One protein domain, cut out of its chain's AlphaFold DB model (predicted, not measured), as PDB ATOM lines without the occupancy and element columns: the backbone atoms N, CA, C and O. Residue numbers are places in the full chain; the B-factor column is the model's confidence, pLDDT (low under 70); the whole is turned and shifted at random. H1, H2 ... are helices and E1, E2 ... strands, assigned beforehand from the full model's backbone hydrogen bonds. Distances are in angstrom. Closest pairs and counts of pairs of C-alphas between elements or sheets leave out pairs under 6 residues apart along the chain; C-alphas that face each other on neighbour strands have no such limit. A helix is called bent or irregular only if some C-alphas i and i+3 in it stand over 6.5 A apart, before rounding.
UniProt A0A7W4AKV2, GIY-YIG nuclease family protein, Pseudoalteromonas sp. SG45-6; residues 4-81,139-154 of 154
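AT A GLANCE: This is residues 4 to 81 and 139 to 154 of the 154 residues of the protein "GIY-YIG nuclease family protein" of Pseudoalteromonas sp. SG45-6 (UniProt A0A7W4AKV2). A small, strongly twisted antiparallel sheet of three strands is the core, with helix H1 packed over one face and helices H2 and H3 over the other, in three layers. The far part of H2, residues 75 to 79, sticks out with residues 80 and 81. The printed part has 94 residues, with E1, E2, H1, E3, H2 and H3 along it, sheet order E2, E1, E3, and a mixed class of helices and strands. It is compact, with a radius of gyration of the C-alphas of 12.9 A and spans of 35 by 31 by 19 A.

IN THESE COORDINATES: Residues 4 to 16 hold no named element. E1, residues 17 to 23, begins at C-alpha 17 (-25.063, -7.482, 48.686) and is 19.3 A long. E2 is residues 29 to 34, 16.0 A, H1 residues 38 to 47, 14.4 A, and E3 residues 56 to 62, 17.5 A. H2, residues 66 to 79, is 20.1 A long. H3, residues 140 to 153, is 18.1 A long and ends at C-alpha 153 (-25.810, -20.352, 60.056); it is irregular, with C-alphas 142 and 145 7.8 A apart.

HOW THE PARTS SIT: E1 and E2 form a hairpin, with N 19 and O 32 2.8 A apart, within hydrogen-bond range. E1 and E3 are antiparallel at 152 degrees, with N 20 and O 60 at 2.9 A. E2, H1 and E3 make a split strand-helix-strand unit, two strands running the same way with E1 between them, and its crossover is right-handed. H1 is on the sheet at a height of 8.9 A; its closest C-alphas to E3 are Gln 46 and Phe 56, 6.2 A. On the opposite face, H2 has a height of 10.6 A and H3 10.1 A. H2 and H3 touch, through residues 148 to 152 of H3 alone, closest at the C-alphas of Tyr 67 and Ile 152, 7.5 A, at a steep tilt of 50 degrees, opposite ways. H1 is apart from both. In H1 and H2 every O i to N i+4 pair is within hydrogen-bond range; in H3, 8 of 10.

THE WHOLE: The farthest C-alphas, Val 12 and Arg 81, are 37.2 A apart. Residues 82 to 138 are not printed, and C-alphas 81 and 139 are 15.5 A apart across this cut. Of the links printed whole, none is long. Mean pLDDT of the printed part is 83.3; residues 80 to 81, 139 to 142 and 154 are under 70.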
ATOM      1  N   ILE A   4     -26.062 -16.096  46.473       91.69
ATOM      2  CA  ILE A   4     -25.867 -16.265  45.029       91.69
ATOM      3  C   ILE A   4     -24.411 -16.600  44.744       91.69
ATOM      4  O   ILE A   4     -23.513 -16.093  45.420       91.69
ATOM      5  N   GLN A   5     -24.189 -17.441  43.741       91.06
ATOM      6  CA  GLN A   5     -22.854 -17.860  43.293       91.06
ATOM      7  C   GLN A   5     -22.587 -17.446  41.849       91.06
ATOM      8  O   GLN A   5     -21.434 -17.291  41.460       91.06
ATOM      9  N   ASN A   6     -23.642 -17.169  41.080       90.50
ATOM     10  CA  ASN A   6     -23.538 -16.510  39.793       90.50
ATOM     11  C   ASN A   6     -23.905 -15.019  39.928       90.50
ATOM     12  O   ASN A   6     -24.941 -14.652  40.485       90.50
ATOM     13  N   LEU A   7     -23.046 -14.144  39.395       89.69
ATOM     14  CA  LEU A   7     -23.282 -12.699  39.330       89.69
ATOM     15  C   LEU A   7     -24.528 -12.326  38.517       89.69
ATOM     16  O   LEU A   7     -25.106 -11.266  38.750       89.69
ATOM     17  N   GLU A   8     -24.957 -13.169  37.582       88.25
ATOM     18  CA  GLU A   8     -26.168 -12.959  36.781       88.25
ATOM     19  C   GLU A   8     -27.448 -13.023  37.625       88.25
ATOM     20  O   GLU A   8     -28.441 -12.372  37.306       88.25
ATOM     21  N   GLU A   9     -27.413 -13.725  38.760       86.75
ATOM     22  CA  GLU A   9     -28.527 -13.791  39.711       86.75
ATOM     23  C   GLU A   9     -28.656 -12.520  40.572       86.75
ATOM     24  O   GLU A   9     -29.643 -12.346  41.306       86.75
ATOM     25  N   ALA A  10     -27.656 -11.632  40.511       84.38
ATOM     26  CA  ALA A  10     -27.582 -10.421  41.313       84.38
ATOM     27  C   ALA A  10     -28.560  -9.356  40.802       84.38
ATOM     28  O   ALA A  10     -28.250  -8.529  39.945       84.38
ATOM     29  N   LYS A  11     -29.759  -9.344  41.382       84.00
ATOM     30  CA  LYS A  11     -30.719  -8.246  41.219       84.00
ATOM     31  C   LYS A  11     -30.376  -7.093  42.163       84.00
ATOM     32  O   LYS A  11     -29.816  -7.307  43.242       84.00
ATOM     33  N   VAL A  12     -30.749  -5.870  41.779       79.81
ATOM     34  CA  VAL A  12     -30.670  -4.707  42.674       79.81
ATOM     35  C   VAL A  12     -31.534  -4.993  43.900       79.81
ATOM     36  O   VAL A  12     -32.719  -5.295  43.775       79.81
ATOM     37  N   TYR A  13     -30.928  -4.937  45.083       76.19
ATOM     38  CA  TYR A  13     -31.574  -5.321  46.332       76.19
ATOM     39  C   TYR A  13     -31.476  -4.181  47.339       76.19
ATOM     40  O   TYR A  13     -30.398  -3.625  47.538       76.19
ATOM     41  N   LYS A  14     -32.585  -3.836  48.009       79.50
ATOM     42  CA  LYS A  14     -32.659  -2.663  48.906       79.50
ATOM     43  C   LYS A  14     -31.633  -2.710  50.048       79.50
ATOM     44  O   LYS A  14     -31.143  -1.673  50.481       79.50
ATOM     45  N   ARG A  15     -31.297  -3.913  50.529       83.06
ATOM     46  CA  ARG A  15     -30.298  -4.140  51.595       83.06
ATOM     47  C   ARG A  15     -28.856  -4.244  51.067       83.06
ATOM     48  O   ARG A  15     -27.907  -4.274  51.853       83.06
ATOM     49  N   GLY A  16     -28.688  -4.251  49.746       89.06
ATOM     50  CA  GLY A  16     -27.424  -4.508  49.069       89.06
ATOM     51  C   GLY A  16     -26.939  -5.950  49.213       89.06
ATOM     52  O   GLY A  16     -27.613  -6.800  49.792       89.06
ATOM     53  N   TRP A  17     -25.742  -6.192  48.689       93.94
ATOM     54  CA  TRP A  17     -25.063  -7.482  48.686       93.94
ATOM     55  C   TRP A  17     -23.723  -7.380  49.403       93.94
ATOM     56  O   TRP A  17     -22.887  -6.557  49.033       93.94
ATOM     57  N   THR A  18     -23.489  -8.237  50.392       93.69
ATOM     58  CA  THR A  18     -22.131  -8.526  50.863       93.69
ATOM     59  C   THR A  18     -21.540  -9.573  49.937       93.69
ATOM     60  O   THR A  18     -22.081 -10.666  49.838       93.69
ATOM     61  N   TYR A  19     -20.457  -9.256  49.244       92.81
ATOM     62  CA  TYR A  19     -19.806 -10.141  48.289       92.81
ATOM     63  C   TYR A  19     -18.426 -10.561  48.770       92.81
ATOM     64  O   TYR A  19     -17.731  -9.827  49.479       92.81
ATOM     65  N   VAL A  20     -18.024 -11.743  48.321       91.38
ATOM     66  CA  VAL A  20     -16.703 -12.305  48.557       91.38
ATOM     67  C   VAL A  20     -16.062 -12.590  47.207       91.38
ATOM     68  O   VAL A  20     -16.639 -13.277  46.365       91.38
ATOM     69  N   LEU A  21     -14.870 -12.040  47.000       90.75
ATOM     70  CA  LEU A  21     -14.012 -12.356  45.865       90.75
ATOM     71  C   LEU A  21     -12.807 -13.153  46.340       90.75
ATOM     72  O   LEU A  21     -12.322 -12.932  47.449       90.75
ATOM     73  N   LEU A  22     -12.305 -14.031  45.484       87.50
ATOM     74  CA  LEU A  22     -11.198 -14.933  45.763       87.50
ATOM     75  C   LEU A  22     -10.200 -14.887  44.605       87.50
ATOM     76  O   LEU A  22     -10.599 -14.962  43.451       87.50
ATOM     77  N   SER A  23      -8.908 -14.742  44.882       84.88
ATOM     78  CA  SER A  23      -7.876 -14.837  43.847       84.88
ATOM     79  C   SER A  23      -7.842 -16.240  43.248       84.88
ATOM     80  O   SER A  23      -8.144 -17.214  43.939       84.88
ATOM     81  N   GLN A  24      -7.383 -16.376  42.003       81.06
ATOM     82  CA  GLN A  24      -7.277 -17.687  41.340       81.06
ATOM     83  C   GLN A  24      -6.509 -18.733  42.164       81.06
ATOM     84  O   GLN A  24      -6.907 -19.890  42.274       81.06
ATOM     85  N   ASN A  25      -5.411 -18.320  42.805       75.44
ATOM     86  CA  ASN A  25      -4.602 -19.200  43.652       75.44
ATOM     87  C   ASN A  25      -5.239 -19.501  45.026       75.44
ATOM     88  O   ASN A  25      -4.631 -20.202  45.837       75.44
ATOM     89  N   LYS A  26      -6.433 -18.955  45.297       75.94
ATOM     90  CA  LYS A  26      -7.220 -19.088  46.529       75.94
ATOM     91  C   LYS A  26      -6.484 -18.659  47.799       75.94
ATOM     92  O   LYS A  26      -6.759 -19.162  48.888       75.94
ATOM     93  N   ARG A  27      -5.522 -17.744  47.660       73.44
ATOM     94  CA  ARG A  27      -4.723 -17.204  48.771       73.44
ATOM     95  C   ARG A  27      -5.194 -15.841  49.232       73.44
ATOM     96  O   ARG A  27      -4.772 -15.406  50.296       73.44
ATOM     97  N   ILE A  28      -5.993 -15.152  48.424       77.12
ATOM     98  CA  ILE A  28      -6.354 -13.762  48.656       77.12
ATOM     99  C   ILE A  28      -7.867 -13.623  48.529       77.12
ATOM    100  O   ILE A  28      -8.442 -14.035  47.531       77.12
ATOM    101  N   MET A  29      -8.518 -13.044  49.528       84.94
ATOM    102  CA  MET A  29      -9.953 -12.831  49.602       84.94
ATOM    103  C   MET A  29     -10.266 -11.358  49.798       84.94
ATOM    104  O   MET A  29      -9.695 -10.717  50.674       84.94
ATOM    105  N   LYS A  30     -11.246 -10.844  49.060       86.44
ATOM    106  CA  LYS A  30     -11.835  -9.520  49.275       86.44
ATOM    107  C   LYS A  30     -13.285  -9.679  49.710       86.44
ATOM    108  O   LYS A  30     -14.103 -10.152  48.933       86.44
ATOM    109  N   ILE A  31     -13.612  -9.209  50.908       89.56
ATOM    110  CA  ILE A  31     -14.999  -9.063  51.366       89.56
ATOM    111  C   ILE A  31     -15.398  -7.602  51.189       89.56
ATOM    112  O   ILE A  31     -14.602  -6.702  51.485       89.56
ATOM    113  N   GLY A  32     -16.584  -7.341  50.655       89.75
ATOM    114  CA  GLY A  32     -17.115  -5.988  50.556       89.75
ATOM    115  C   GLY A  32     -18.632  -5.947  50.506       89.75
ATOM    116  O   GLY A  32     -19.268  -6.949  50.205       89.75
ATOM    117  N   HIS A  33     -19.204  -4.768  50.718       91.88
ATOM    118  CA  HIS A  33     -20.626  -4.513  50.489       91.88
ATOM    119  C   HIS A  33     -20.887  -3.662  49.240       91.88
ATOM    120  O   HIS A  33     -20.100  -2.783  48.873       91.88
ATOM    121  N   ALA A  34     -22.001  -3.941  48.568       91.50
ATOM    122  CA  ALA A  34     -22.523  -3.190  47.436       91.50
ATOM    123  C   ALA A  34     -24.006  -2.861  47.668       91.50
ATOM    124  O   ALA A  34     -24.860  -3.740  47.592       91.50
ATOM    125  N   LYS A  35     -24.329  -1.584  47.924       85.50
ATOM    126  CA  LYS A  35     -25.722  -1.081  47.935       85.50
ATOM    127  C   LYS A  35     -26.328  -0.985  46.532       85.50
ATOM    128  O   LYS A  35     -27.542  -1.010  46.379       85.50
ATOM    129  N   THR A  36     -25.471  -0.813  45.534       81.44
ATOM    130  CA  THR A  36     -25.820  -0.621  44.125       81.44
ATOM    131  C   THR A  36     -25.604  -1.917  43.337       81.44
ATOM    132  O   THR A  36     -25.486  -2.990  43.928       81.44
ATOM    133  N   ASP A  37     -25.578  -1.837  42.004       88.38
ATOM    134  CA  ASP A  37     -25.335  -2.984  41.128       88.38
ATOM    135  C   ASP A  37     -24.036  -3.723  41.508       88.38
ATOM    136  O   ASP A  37     -22.921  -3.201  41.375       88.38
ATOM    137  N   LEU A  38     -24.205  -4.961  41.983       91.56
ATOM    138  CA  LEU A  38     -23.111  -5.828  42.402       91.56
ATOM    139  C   LEU A  38     -22.158  -6.134  41.240       91.56
ATOM    140  O   LEU A  38     -20.945  -6.101  41.436       91.56
ATOM    141  N   ARG A  39     -22.674  -6.369  40.028       91.19
ATOM    142  CA  ARG A  39     -21.858  -6.683  38.844       91.19
ATOM    143  C   ARG A  39     -20.939  -5.521  38.516       91.19
ATOM    144  O   ARG A  39     -19.735  -5.713  38.355       91.19
ATOM    145  N   LYS A  40     -21.478  -4.298  38.529       90.38
ATOM    146  CA  LYS A  40     -20.679  -3.080  38.330       90.38
ATOM    147  C   LYS A  40     -19.591  -2.946  39.395       90.38
ATOM    148  O   LYS A  40     -18.459  -2.585  39.072       90.38
ATOM    149  N   ARG A  41     -19.902  -3.251  40.661       90.50
ATOM    150  CA  ARG A  41     -18.924  -3.179  41.756       90.50
ATOM    151  C   ARG A  41     -17.809  -4.216  41.610       90.50
ATOM    152  O   ARG A  41     -16.647  -3.872  41.809       90.50
ATOM    153  N   VAL A  42     -18.140  -5.454  41.246       90.75
ATOM    154  CA  VAL A  42     -17.139  -6.509  41.019       90.75
ATOM    155  C   VAL A  42     -16.258  -6.176  39.815       90.75
ATOM    156  O   VAL A  42     -15.036  -6.228  39.939       90.75
ATOM    157  N   TYR A  43     -16.848  -5.710  38.711       90.25
ATOM    158  CA  TYR A  43     -16.110  -5.254  37.530       90.25
ATOM    159  C   TYR A  43     -15.093  -4.150  37.869       90.25
ATOM    160  O   TYR A  43     -13.923  -4.221  37.494       90.25
ATOM    161  N   GLN A  44     -15.500  -3.154  38.666       88.50
ATOM    162  CA  GLN A  44     -14.590  -2.106  39.146       88.50
ATOM    163  C   GLN A  44     -13.404  -2.677  39.931       88.50
ATOM    164  O   GLN A  44     -12.280  -2.207  39.764       88.50
ATOM    165  N   HIS A  45     -13.628  -3.683  40.780       86.00
ATOM    166  CA  HIS A  45     -12.545  -4.330  41.517       86.00
ATOM    167  C   HIS A  45     -11.602  -5.106  40.596       86.00
ATOM    168  O   HIS A  45     -10.391  -5.007  40.770       86.00
ATOM    169  N   GLN A  46     -12.121  -5.801  39.588       82.75
ATOM    170  CA  GLN A  46     -11.302  -6.540  38.625       82.75
ATOM    171  C   GLN A  46     -10.427  -5.626  37.759       82.75
ATOM    172  O   GLN A  46      -9.371  -6.043  37.289       82.75
ATOM    173  N   HIS A  47     -10.842  -4.379  37.523       84.69
ATOM    174  CA  HIS A  47     -10.122  -3.444  36.644       84.69
ATOM    175  C   HIS A  47      -9.390  -2.323  37.393       84.69
ATOM    176  O   HIS A  47      -8.682  -1.515  36.791       84.69
ATOM    177  N   CYS A  48      -9.500  -2.280  38.720       83.75
ATOM    178  CA  CYS A  48      -8.768  -1.334  39.548       83.75
ATOM    179  C   CYS A  48      -7.277  -1.698  39.604       83.75
ATOM    180  O   CYS A  48      -6.929  -2.818  39.969       83.75
ATOM    181  N   ARG A  49      -6.381  -0.731  39.350       79.75
ATOM    182  CA  ARG A  49      -4.916  -0.924  39.403       79.75
ATOM    183  C   ARG A  49      -4.428  -1.555  40.715       79.75
ATOM    184  O   ARG A  49      -3.485  -2.334  40.689       79.75
ATOM    185  N   LEU A  50      -5.082  -1.244  41.837       75.94
ATOM    186  CA  LEU A  50      -4.742  -1.783  43.159       75.94
ATOM    187  C   LEU A  50      -5.086  -3.271  43.323       75.94
ATOM    188  O   LEU A  50      -4.445  -3.956  44.113       75.94
ATOM    189  N   TYR A  51      -6.105  -3.760  42.616       78.12
ATOM    190  CA  TYR A  51      -6.649  -5.111  42.794       78.12
ATOM    191  C   TYR A  51      -6.392  -6.036  41.601       78.12
ATOM    192  O   TYR A  51      -6.400  -7.253  41.768       78.12
ATOM    193  N   LYS A  52      -6.098  -5.468  40.425       79.62
ATOM    194  CA  LYS A  52      -5.748  -6.182  39.192       79.62
ATOM    195  C   LYS A  52      -4.673  -7.267  39.387       79.62
ATOM    196  O   LYS A  52      -4.857  -8.341  38.829       79.62
ATOM    197  N   PRO A  53      -3.603  -7.070  40.194       81.94
ATOM    198  CA  PRO A  53      -2.583  -8.105  40.391       81.94
ATOM    199  C   PRO A  53      -3.082  -9.388  41.066       81.94
ATOM    200  O   PRO A  53      -2.411 -10.413  40.994       81.94
ATOM    201  N   TYR A  54      -4.222  -9.342  41.759       80.38
ATOM    202  CA  TYR A  54      -4.745 -10.488  42.505       80.38
ATOM    203  C   TYR A  54      -5.660 -11.390  41.680       80.38
ATOM    204  O   TYR A  54      -5.967 -12.490  42.136       80.38
ATOM    205  N   ASP A  55      -6.091 -10.915  40.509       84.25
ATOM    206  CA  ASP A  55      -7.005 -11.603  39.600       84.25
ATOM    207  C   ASP A  55      -8.194 -12.260  40.325       84.25
ATOM    208  O   ASP A  55      -8.330 -13.481  40.446       84.25
ATOM    209  N   PHE A  56      -9.009 -11.398  40.931       86.62
ATOM    210  CA  PHE A  56     -10.134 -11.805  41.756       86.62
ATOM    211  C   PHE A  56     -11.283 -12.388  40.927       86.62
ATOM    212  O   PHE A  56     -11.832 -11.745  40.028       86.62
ATOM    213  N   GLN A  57     -11.729 -13.565  41.343       89.06
ATOM    214  CA  GLN A  57     -12.935 -14.234  40.883       89.06
ATOM    215  C   GLN A  57     -14.064 -14.030  41.890       89.06
ATOM    216  O   GLN A  57     -13.838 -13.946  43.100       89.06
ATOM    217  N   PHE A  58     -15.292 -13.941  41.394       91.50
ATOM    218  CA  PHE A  58     -16.468 -13.917  42.251       91.50
ATOM    219  C   PHE A  58     -16.674 -15.292  42.890       91.50
ATOM    220  O   PHE A  58     -16.692 -16.293  42.181       91.50
ATOM    221  N   LEU A  59     -16.807 -15.336  44.219       90.62
ATOM    222  CA  LEU A  59     -17.082 -16.575  44.947       90.62
ATOM    223  C   LEU A  59     -18.571 -16.697  45.270       90.62
ATOM    224  O   LEU A  59     -19.207 -17.687  44.923       90.62
ATOM    225  N   LEU A  60     -19.109 -15.702  45.979       93.44
ATOM    226  CA  LEU A  60     -20.510 -15.655  46.387       93.44
ATOM    227  C   LEU A  60     -20.921 -14.248  46.825       93.44
ATOM    228  O   LEU A  60     -20.072 -13.395  47.114       93.44
ATOM    229  N   ALA A  61     -22.228 -14.031  46.962       93.81
ATOM    230  CA  ALA A  61     -22.781 -12.886  47.674       93.81
ATOM    231  C   ALA A  61     -23.981 -13.249  48.559       93.81
ATOM    232  O   ALA A  61     -24.714 -14.195  48.281       93.81
ATOM    233  N   LEU A  62     -24.166 -12.464  49.621       93.06
ATOM    234  CA  LEU A  62     -25.161 -12.600  50.685       93.06
ATOM    235  C   LEU A  62     -26.033 -11.339  50.756       93.06
ATOM    236  O   LEU A  62     -25.524 -10.221  50.650       93.06
ATOM    237  N   ASP A  63     -27.332 -11.494  50.990       89.38
ATOM    238  CA  ASP A  63     -28.348 -10.432  50.890       89.38
ATOM    239  C   ASP A  63     -28.443  -9.466  52.093       89.38
ATOM    240  O   ASP A  63     -29.532  -9.005  52.456       89.38
ATOM    241  N   SER A  64     -27.315  -9.130  52.730       86.94
ATOM    242  CA  SER A  64     -27.280  -8.141  53.817       86.94
ATOM    243  C   SER A  64     -25.883  -7.589  54.094       86.94
ATOM    244  O   SER A  64     -24.905  -8.334  54.109       86.94
ATOM    245  N   ALA A  65     -25.808  -6.291  54.408       86.69
ATOM    246  CA  ALA A  65     -24.594  -5.616  54.880       86.69
ATOM    247  C   ALA A  65     -24.056  -6.179  56.208       86.69
ATOM    248  O   ALA A  65     -22.856  -6.127  56.449       86.69
ATOM    249  N   GLN A  66     -24.918  -6.748  57.061       89.56
ATOM    250  CA  GLN A  66     -24.501  -7.280  58.369       89.56
ATOM    251  C   GLN A  66     -23.435  -8.380  58.245       89.56
ATOM    252  O   GLN A  66     -22.566  -8.514  59.105       89.56
ATOM    253  N   TYR A  67     -23.475  -9.137  57.144       88.38
ATOM    254  CA  TYR A  67     -22.530 -10.213  56.891       88.38
ATOM    255  C   TYR A  67     -21.125  -9.700  56.570       88.38
ATOM    256  O   TYR A  67     -20.170 -10.438  56.769       88.38
ATOM    257  N   GLU A  68     -20.965  -8.451  56.117       88.75
ATOM    258  CA  GLU A  68     -19.634  -7.881  55.891       88.75
ATOM    259  C   GLU A  68     -18.880  -7.788  57.220       88.75
ATOM    260  O   GLU A  68     -17.793  -8.349  57.348       88.75
ATOM    261  N   SER A  69     -19.491  -7.160  58.229       85.94
ATOM    262  CA  SER A  69     -18.911  -7.047  59.572       85.94
ATOM    263  C   SER A  69     -18.707  -8.411  60.230       85.94
ATOM    264  O   SER A  69     -17.660  -8.635  60.833       85.94
ATOM    265  N   LEU A  70     -19.671  -9.332  60.091       86.38
ATOM    266  CA  LEU A  70     -19.567 -10.686  60.647       86.38
ATOM    267  C   LEU A  70     -18.375 -11.450  60.055       86.38
ATOM    268  O   LEU A  70     -17.550 -11.983  60.795       86.38
ATOM    269  N   LEU A  71     -18.261 -11.475  58.723       85.62
ATOM    270  CA  LEU A  71     -17.175 -12.172  58.042       85.62
ATOM    271  C   LEU A  71     -15.828 -11.521  58.355       85.62
ATOM    272  O   LEU A  71     -14.880 -12.233  58.680       85.62
ATOM    273  N   HIS A  72     -15.727 -10.187  58.310       83.88
ATOM    274  CA  HIS A  72     -14.488  -9.501  58.692       83.88
ATOM    275  C   HIS A  72     -14.087  -9.818  60.130       83.88
ATOM    276  O   HIS A  72     -12.934 -10.166  60.346       83.88
ATOM    277  N   GLY A  73     -15.024  -9.791  61.083       80.06
ATOM    278  CA  GLY A  73     -14.751 -10.134  62.480       80.06
ATOM    279  C   GLY A  73     -14.222 -11.560  62.644       80.06
ATOM    280  O   GLY A  73     -13.182 -11.759  63.274       80.06
ATOM    281  N   TYR A  74     -14.884 -12.534  62.014       81.81
ATOM    282  CA  TYR A  74     -14.448 -13.930  62.037       81.81
ATOM    283  C   TYR A  74     -13.051 -14.101  61.430       81.81
ATOM    284  O   TYR A  74     -12.161 -14.694  62.042       81.81
ATOM    285  N   PHE A  75     -12.833 -13.580  60.218       77.50
ATOM    286  CA  PHE A  75     -11.555 -13.748  59.535       77.50
ATOM    287  C   PHE A  75     -10.434 -12.949  60.190       77.50
ATOM    288  O   PHE A  75      -9.294 -13.400  60.154       77.50
ATOM    289  N   ASP A  76     -10.726 -11.817  60.824       74.62
ATOM    290  CA  ASP A  76      -9.744 -11.103  61.629       74.62
ATOM    291  C   ASP A  76      -9.318 -11.943  62.819       74.62
ATOM    292  O   ASP A  76      -8.119 -12.162  62.968       74.62
ATOM    293  N   GLU A  77     -10.258 -12.476  63.611       71.31
ATOM    294  CA  GLU A  77      -9.943 -13.381  64.724       71.31
ATOM    295  C   GLU A  77      -9.116 -14.580  64.250       71.31
ATOM    296  O   GLU A  77      -8.113 -14.952  64.867       71.31
ATOM    297  N   TYR A  78      -9.501 -15.146  63.109       71.62
ATOM    298  CA  TYR A  78      -8.801 -16.252  62.489       71.62
ATOM    299  C   TYR A  78      -7.364 -15.885  62.096       71.62
ATOM    300  O   TYR A  78      -6.428 -16.614  62.430       71.62
ATOM    301  N   ARG A  79      -7.158 -14.731  61.446       72.44
ATOM    302  CA  ARG A  79      -5.830 -14.223  61.063       72.44
ATOM    303  C   ARG A  79      -4.930 -14.005  62.279       72.44
ATOM    304  O   ARG A  79      -3.739 -14.283  62.162       72.44
ATOM    305  N   ARG A  80      -5.461 -13.612  63.448       67.06
ATOM    306  CA  ARG A  80      -4.653 -13.412  64.681       67.06
ATOM    307  C   ARG A  80      -3.921 -14.669  65.153       67.06
ATOM    308  O   ARG A  80      -3.023 -14.571  65.982       67.06
ATOM    309  N   ARG A  81      -4.312 -15.849  64.666       66.38
ATOM    310  CA  ARG A  81      -3.752 -17.143  65.084       66.38
ATOM    311  C   ARG A  81      -2.497 -17.548  64.300       66.38
ATOM    312  O   ARG A  81      -1.886 -18.560  64.646       66.38
ATOM    313  N   THR A 139      -5.421 -24.888  52.359       55.97
ATOM    314  CA  THR A 139      -6.590 -25.769  52.508       55.97
ATOM    315  C   THR A 139      -7.920 -25.034  52.684       55.97
ATOM    316  O   THR A 139      -8.959 -25.597  52.337       55.97
ATOM    317  N   ILE A 140      -7.927 -23.787  53.167       63.91
ATOM    318  CA  ILE A 140      -9.187 -23.065  53.424       63.91
ATOM    319  C   ILE A 140      -9.782 -22.500  52.156       63.91
ATOM    320  O   ILE A 140     -10.992 -22.559  51.997       63.91
ATOM    321  N   GLY A 141      -8.962 -22.023  51.221       64.69
ATOM    322  CA  GLY A 141      -9.460 -21.501  49.952       64.69
ATOM    323  C   GLY A 141     -10.385 -22.487  49.221       64.69
ATOM    324  O   GLY A 141     -11.364 -22.076  48.607       64.69
ATOM    325  N   ALA A 142     -10.129 -23.795  49.340       67.19
ATOM    326  CA  ALA A 142     -10.978 -24.847  48.777       67.19
ATOM    327  C   ALA A 142     -12.275 -25.110  49.568       67.19
ATOM    328  O   ALA A 142     -13.245 -25.587  48.992       67.19
ATOM    329  N   LYS A 143     -12.300 -24.805  50.869       75.38
ATOM    330  CA  LYS A 143     -13.444 -25.016  51.778       75.38
ATOM    331  C   LYS A 143     -14.157 -23.713  52.159       75.38
ATOM    332  O   LYS A 143     -15.065 -23.734  52.984       75.38
ATOM    333  N   LEU A 144     -13.741 -22.586  51.581       77.50
ATOM    334  CA  LEU A 144     -14.118 -21.241  52.014       77.50
ATOM    335  C   LEU A 144     -15.622 -21.000  51.905       77.50
ATOM    336  O   LEU A 144     -16.213 -20.399  52.792       77.50
ATOM    337  N   GLU A 145     -16.248 -21.510  50.850       79.94
ATOM    338  CA  GLU A 145     -17.696 -21.428  50.678       79.94
ATOM    339  C   GLU A 145     -18.446 -22.136  51.815       79.94
ATOM    340  O   GLU A 145     -19.322 -21.542  52.439       79.94
ATOM    341  N   ASN A 146     -18.070 -23.382  52.126       81.88
ATOM    342  CA  ASN A 146     -18.677 -24.141  53.220       81.88
ATOM    343  C   ASN A 146     -18.441 -23.459  54.569       81.88
ATOM    344  O   ASN A 146     -19.350 -23.404  55.391       81.88
ATOM    345  N   LEU A 147     -17.253 -22.888  54.773       81.81
ATOM    346  CA  LEU A 147     -16.933 -22.124  55.974       81.81
ATOM    347  C   LEU A 147     -17.829 -20.885  56.107       81.81
ATOM    348  O   LEU A 147     -18.394 -20.653  57.168       81.81
ATOM    349  N   ILE A 148     -18.015 -20.118  55.028       82.44
ATOM    350  CA  ILE A 148     -18.917 -18.958  55.023       82.44
ATOM    351  C   ILE A 148     -20.349 -19.398  55.337       82.44
ATOM    352  O   ILE A 148     -20.998 -18.774  56.172       82.44
ATOM    353  N   LYS A 149     -20.824 -20.497  54.734       84.44
ATOM    354  CA  LYS A 149     -22.150 -21.064  55.027       84.44
ATOM    355  C   LYS A 149     -22.309 -21.487  56.492       84.44
ATOM    356  O   LYS A 149     -23.394 -21.339  57.037       84.44
ATOM    357  N   GLN A 150     -21.250 -21.972  57.138       84.50
ATOM    358  CA  GLN A 150     -21.263 -22.292  58.570       84.50
ATOM    359  C   GLN A 150     -21.276 -21.031  59.443       84.50
ATOM    360  O   GLN A 150     -22.032 -20.970  60.404       84.50
ATOM    361  N   ILE A 151     -20.485 -20.009  59.096       82.12
ATOM    362  CA  ILE A 151     -20.414 -18.744  59.850       82.12
ATOM    363  C   ILE A 151     -21.763 -18.022  59.869       82.12
ATOM    364  O   ILE A 151     -22.112 -17.431  60.879       82.12
ATOM    365  N   ILE A 152     -22.507 -18.041  58.761       82.19
ATOM    366  CA  ILE A 152     -23.810 -17.361  58.659       82.19
ATOM    367  C   ILE A 152     -24.976 -18.161  59.256       82.19
ATOM    368  O   ILE A 152     -26.057 -17.596  59.415       82.19
ATOM    369  N   ALA A 153     -24.793 -19.467  59.484       81.25
ATOM    370  CA  ALA A 153     -25.810 -20.352  60.056       81.25
ATOM    371  C   ALA A 153     -25.758 -20.405  61.592       81.25
ATOM    372  O   ALA A 153     -26.761 -20.755  62.210       81.25
ATOM    373  N   ASN A 154     -24.600 -20.074  62.168       63.94
ATOM    374  CA  ASN A 154     -24.383 -19.895  63.605       63.94
ATOM    375  C   ASN A 154     -24.696 -18.459  64.039       63.94
ATOM    376  O   ASN A 154     -25.083 -18.293  65.214       63.94
TER     377      ASN A 154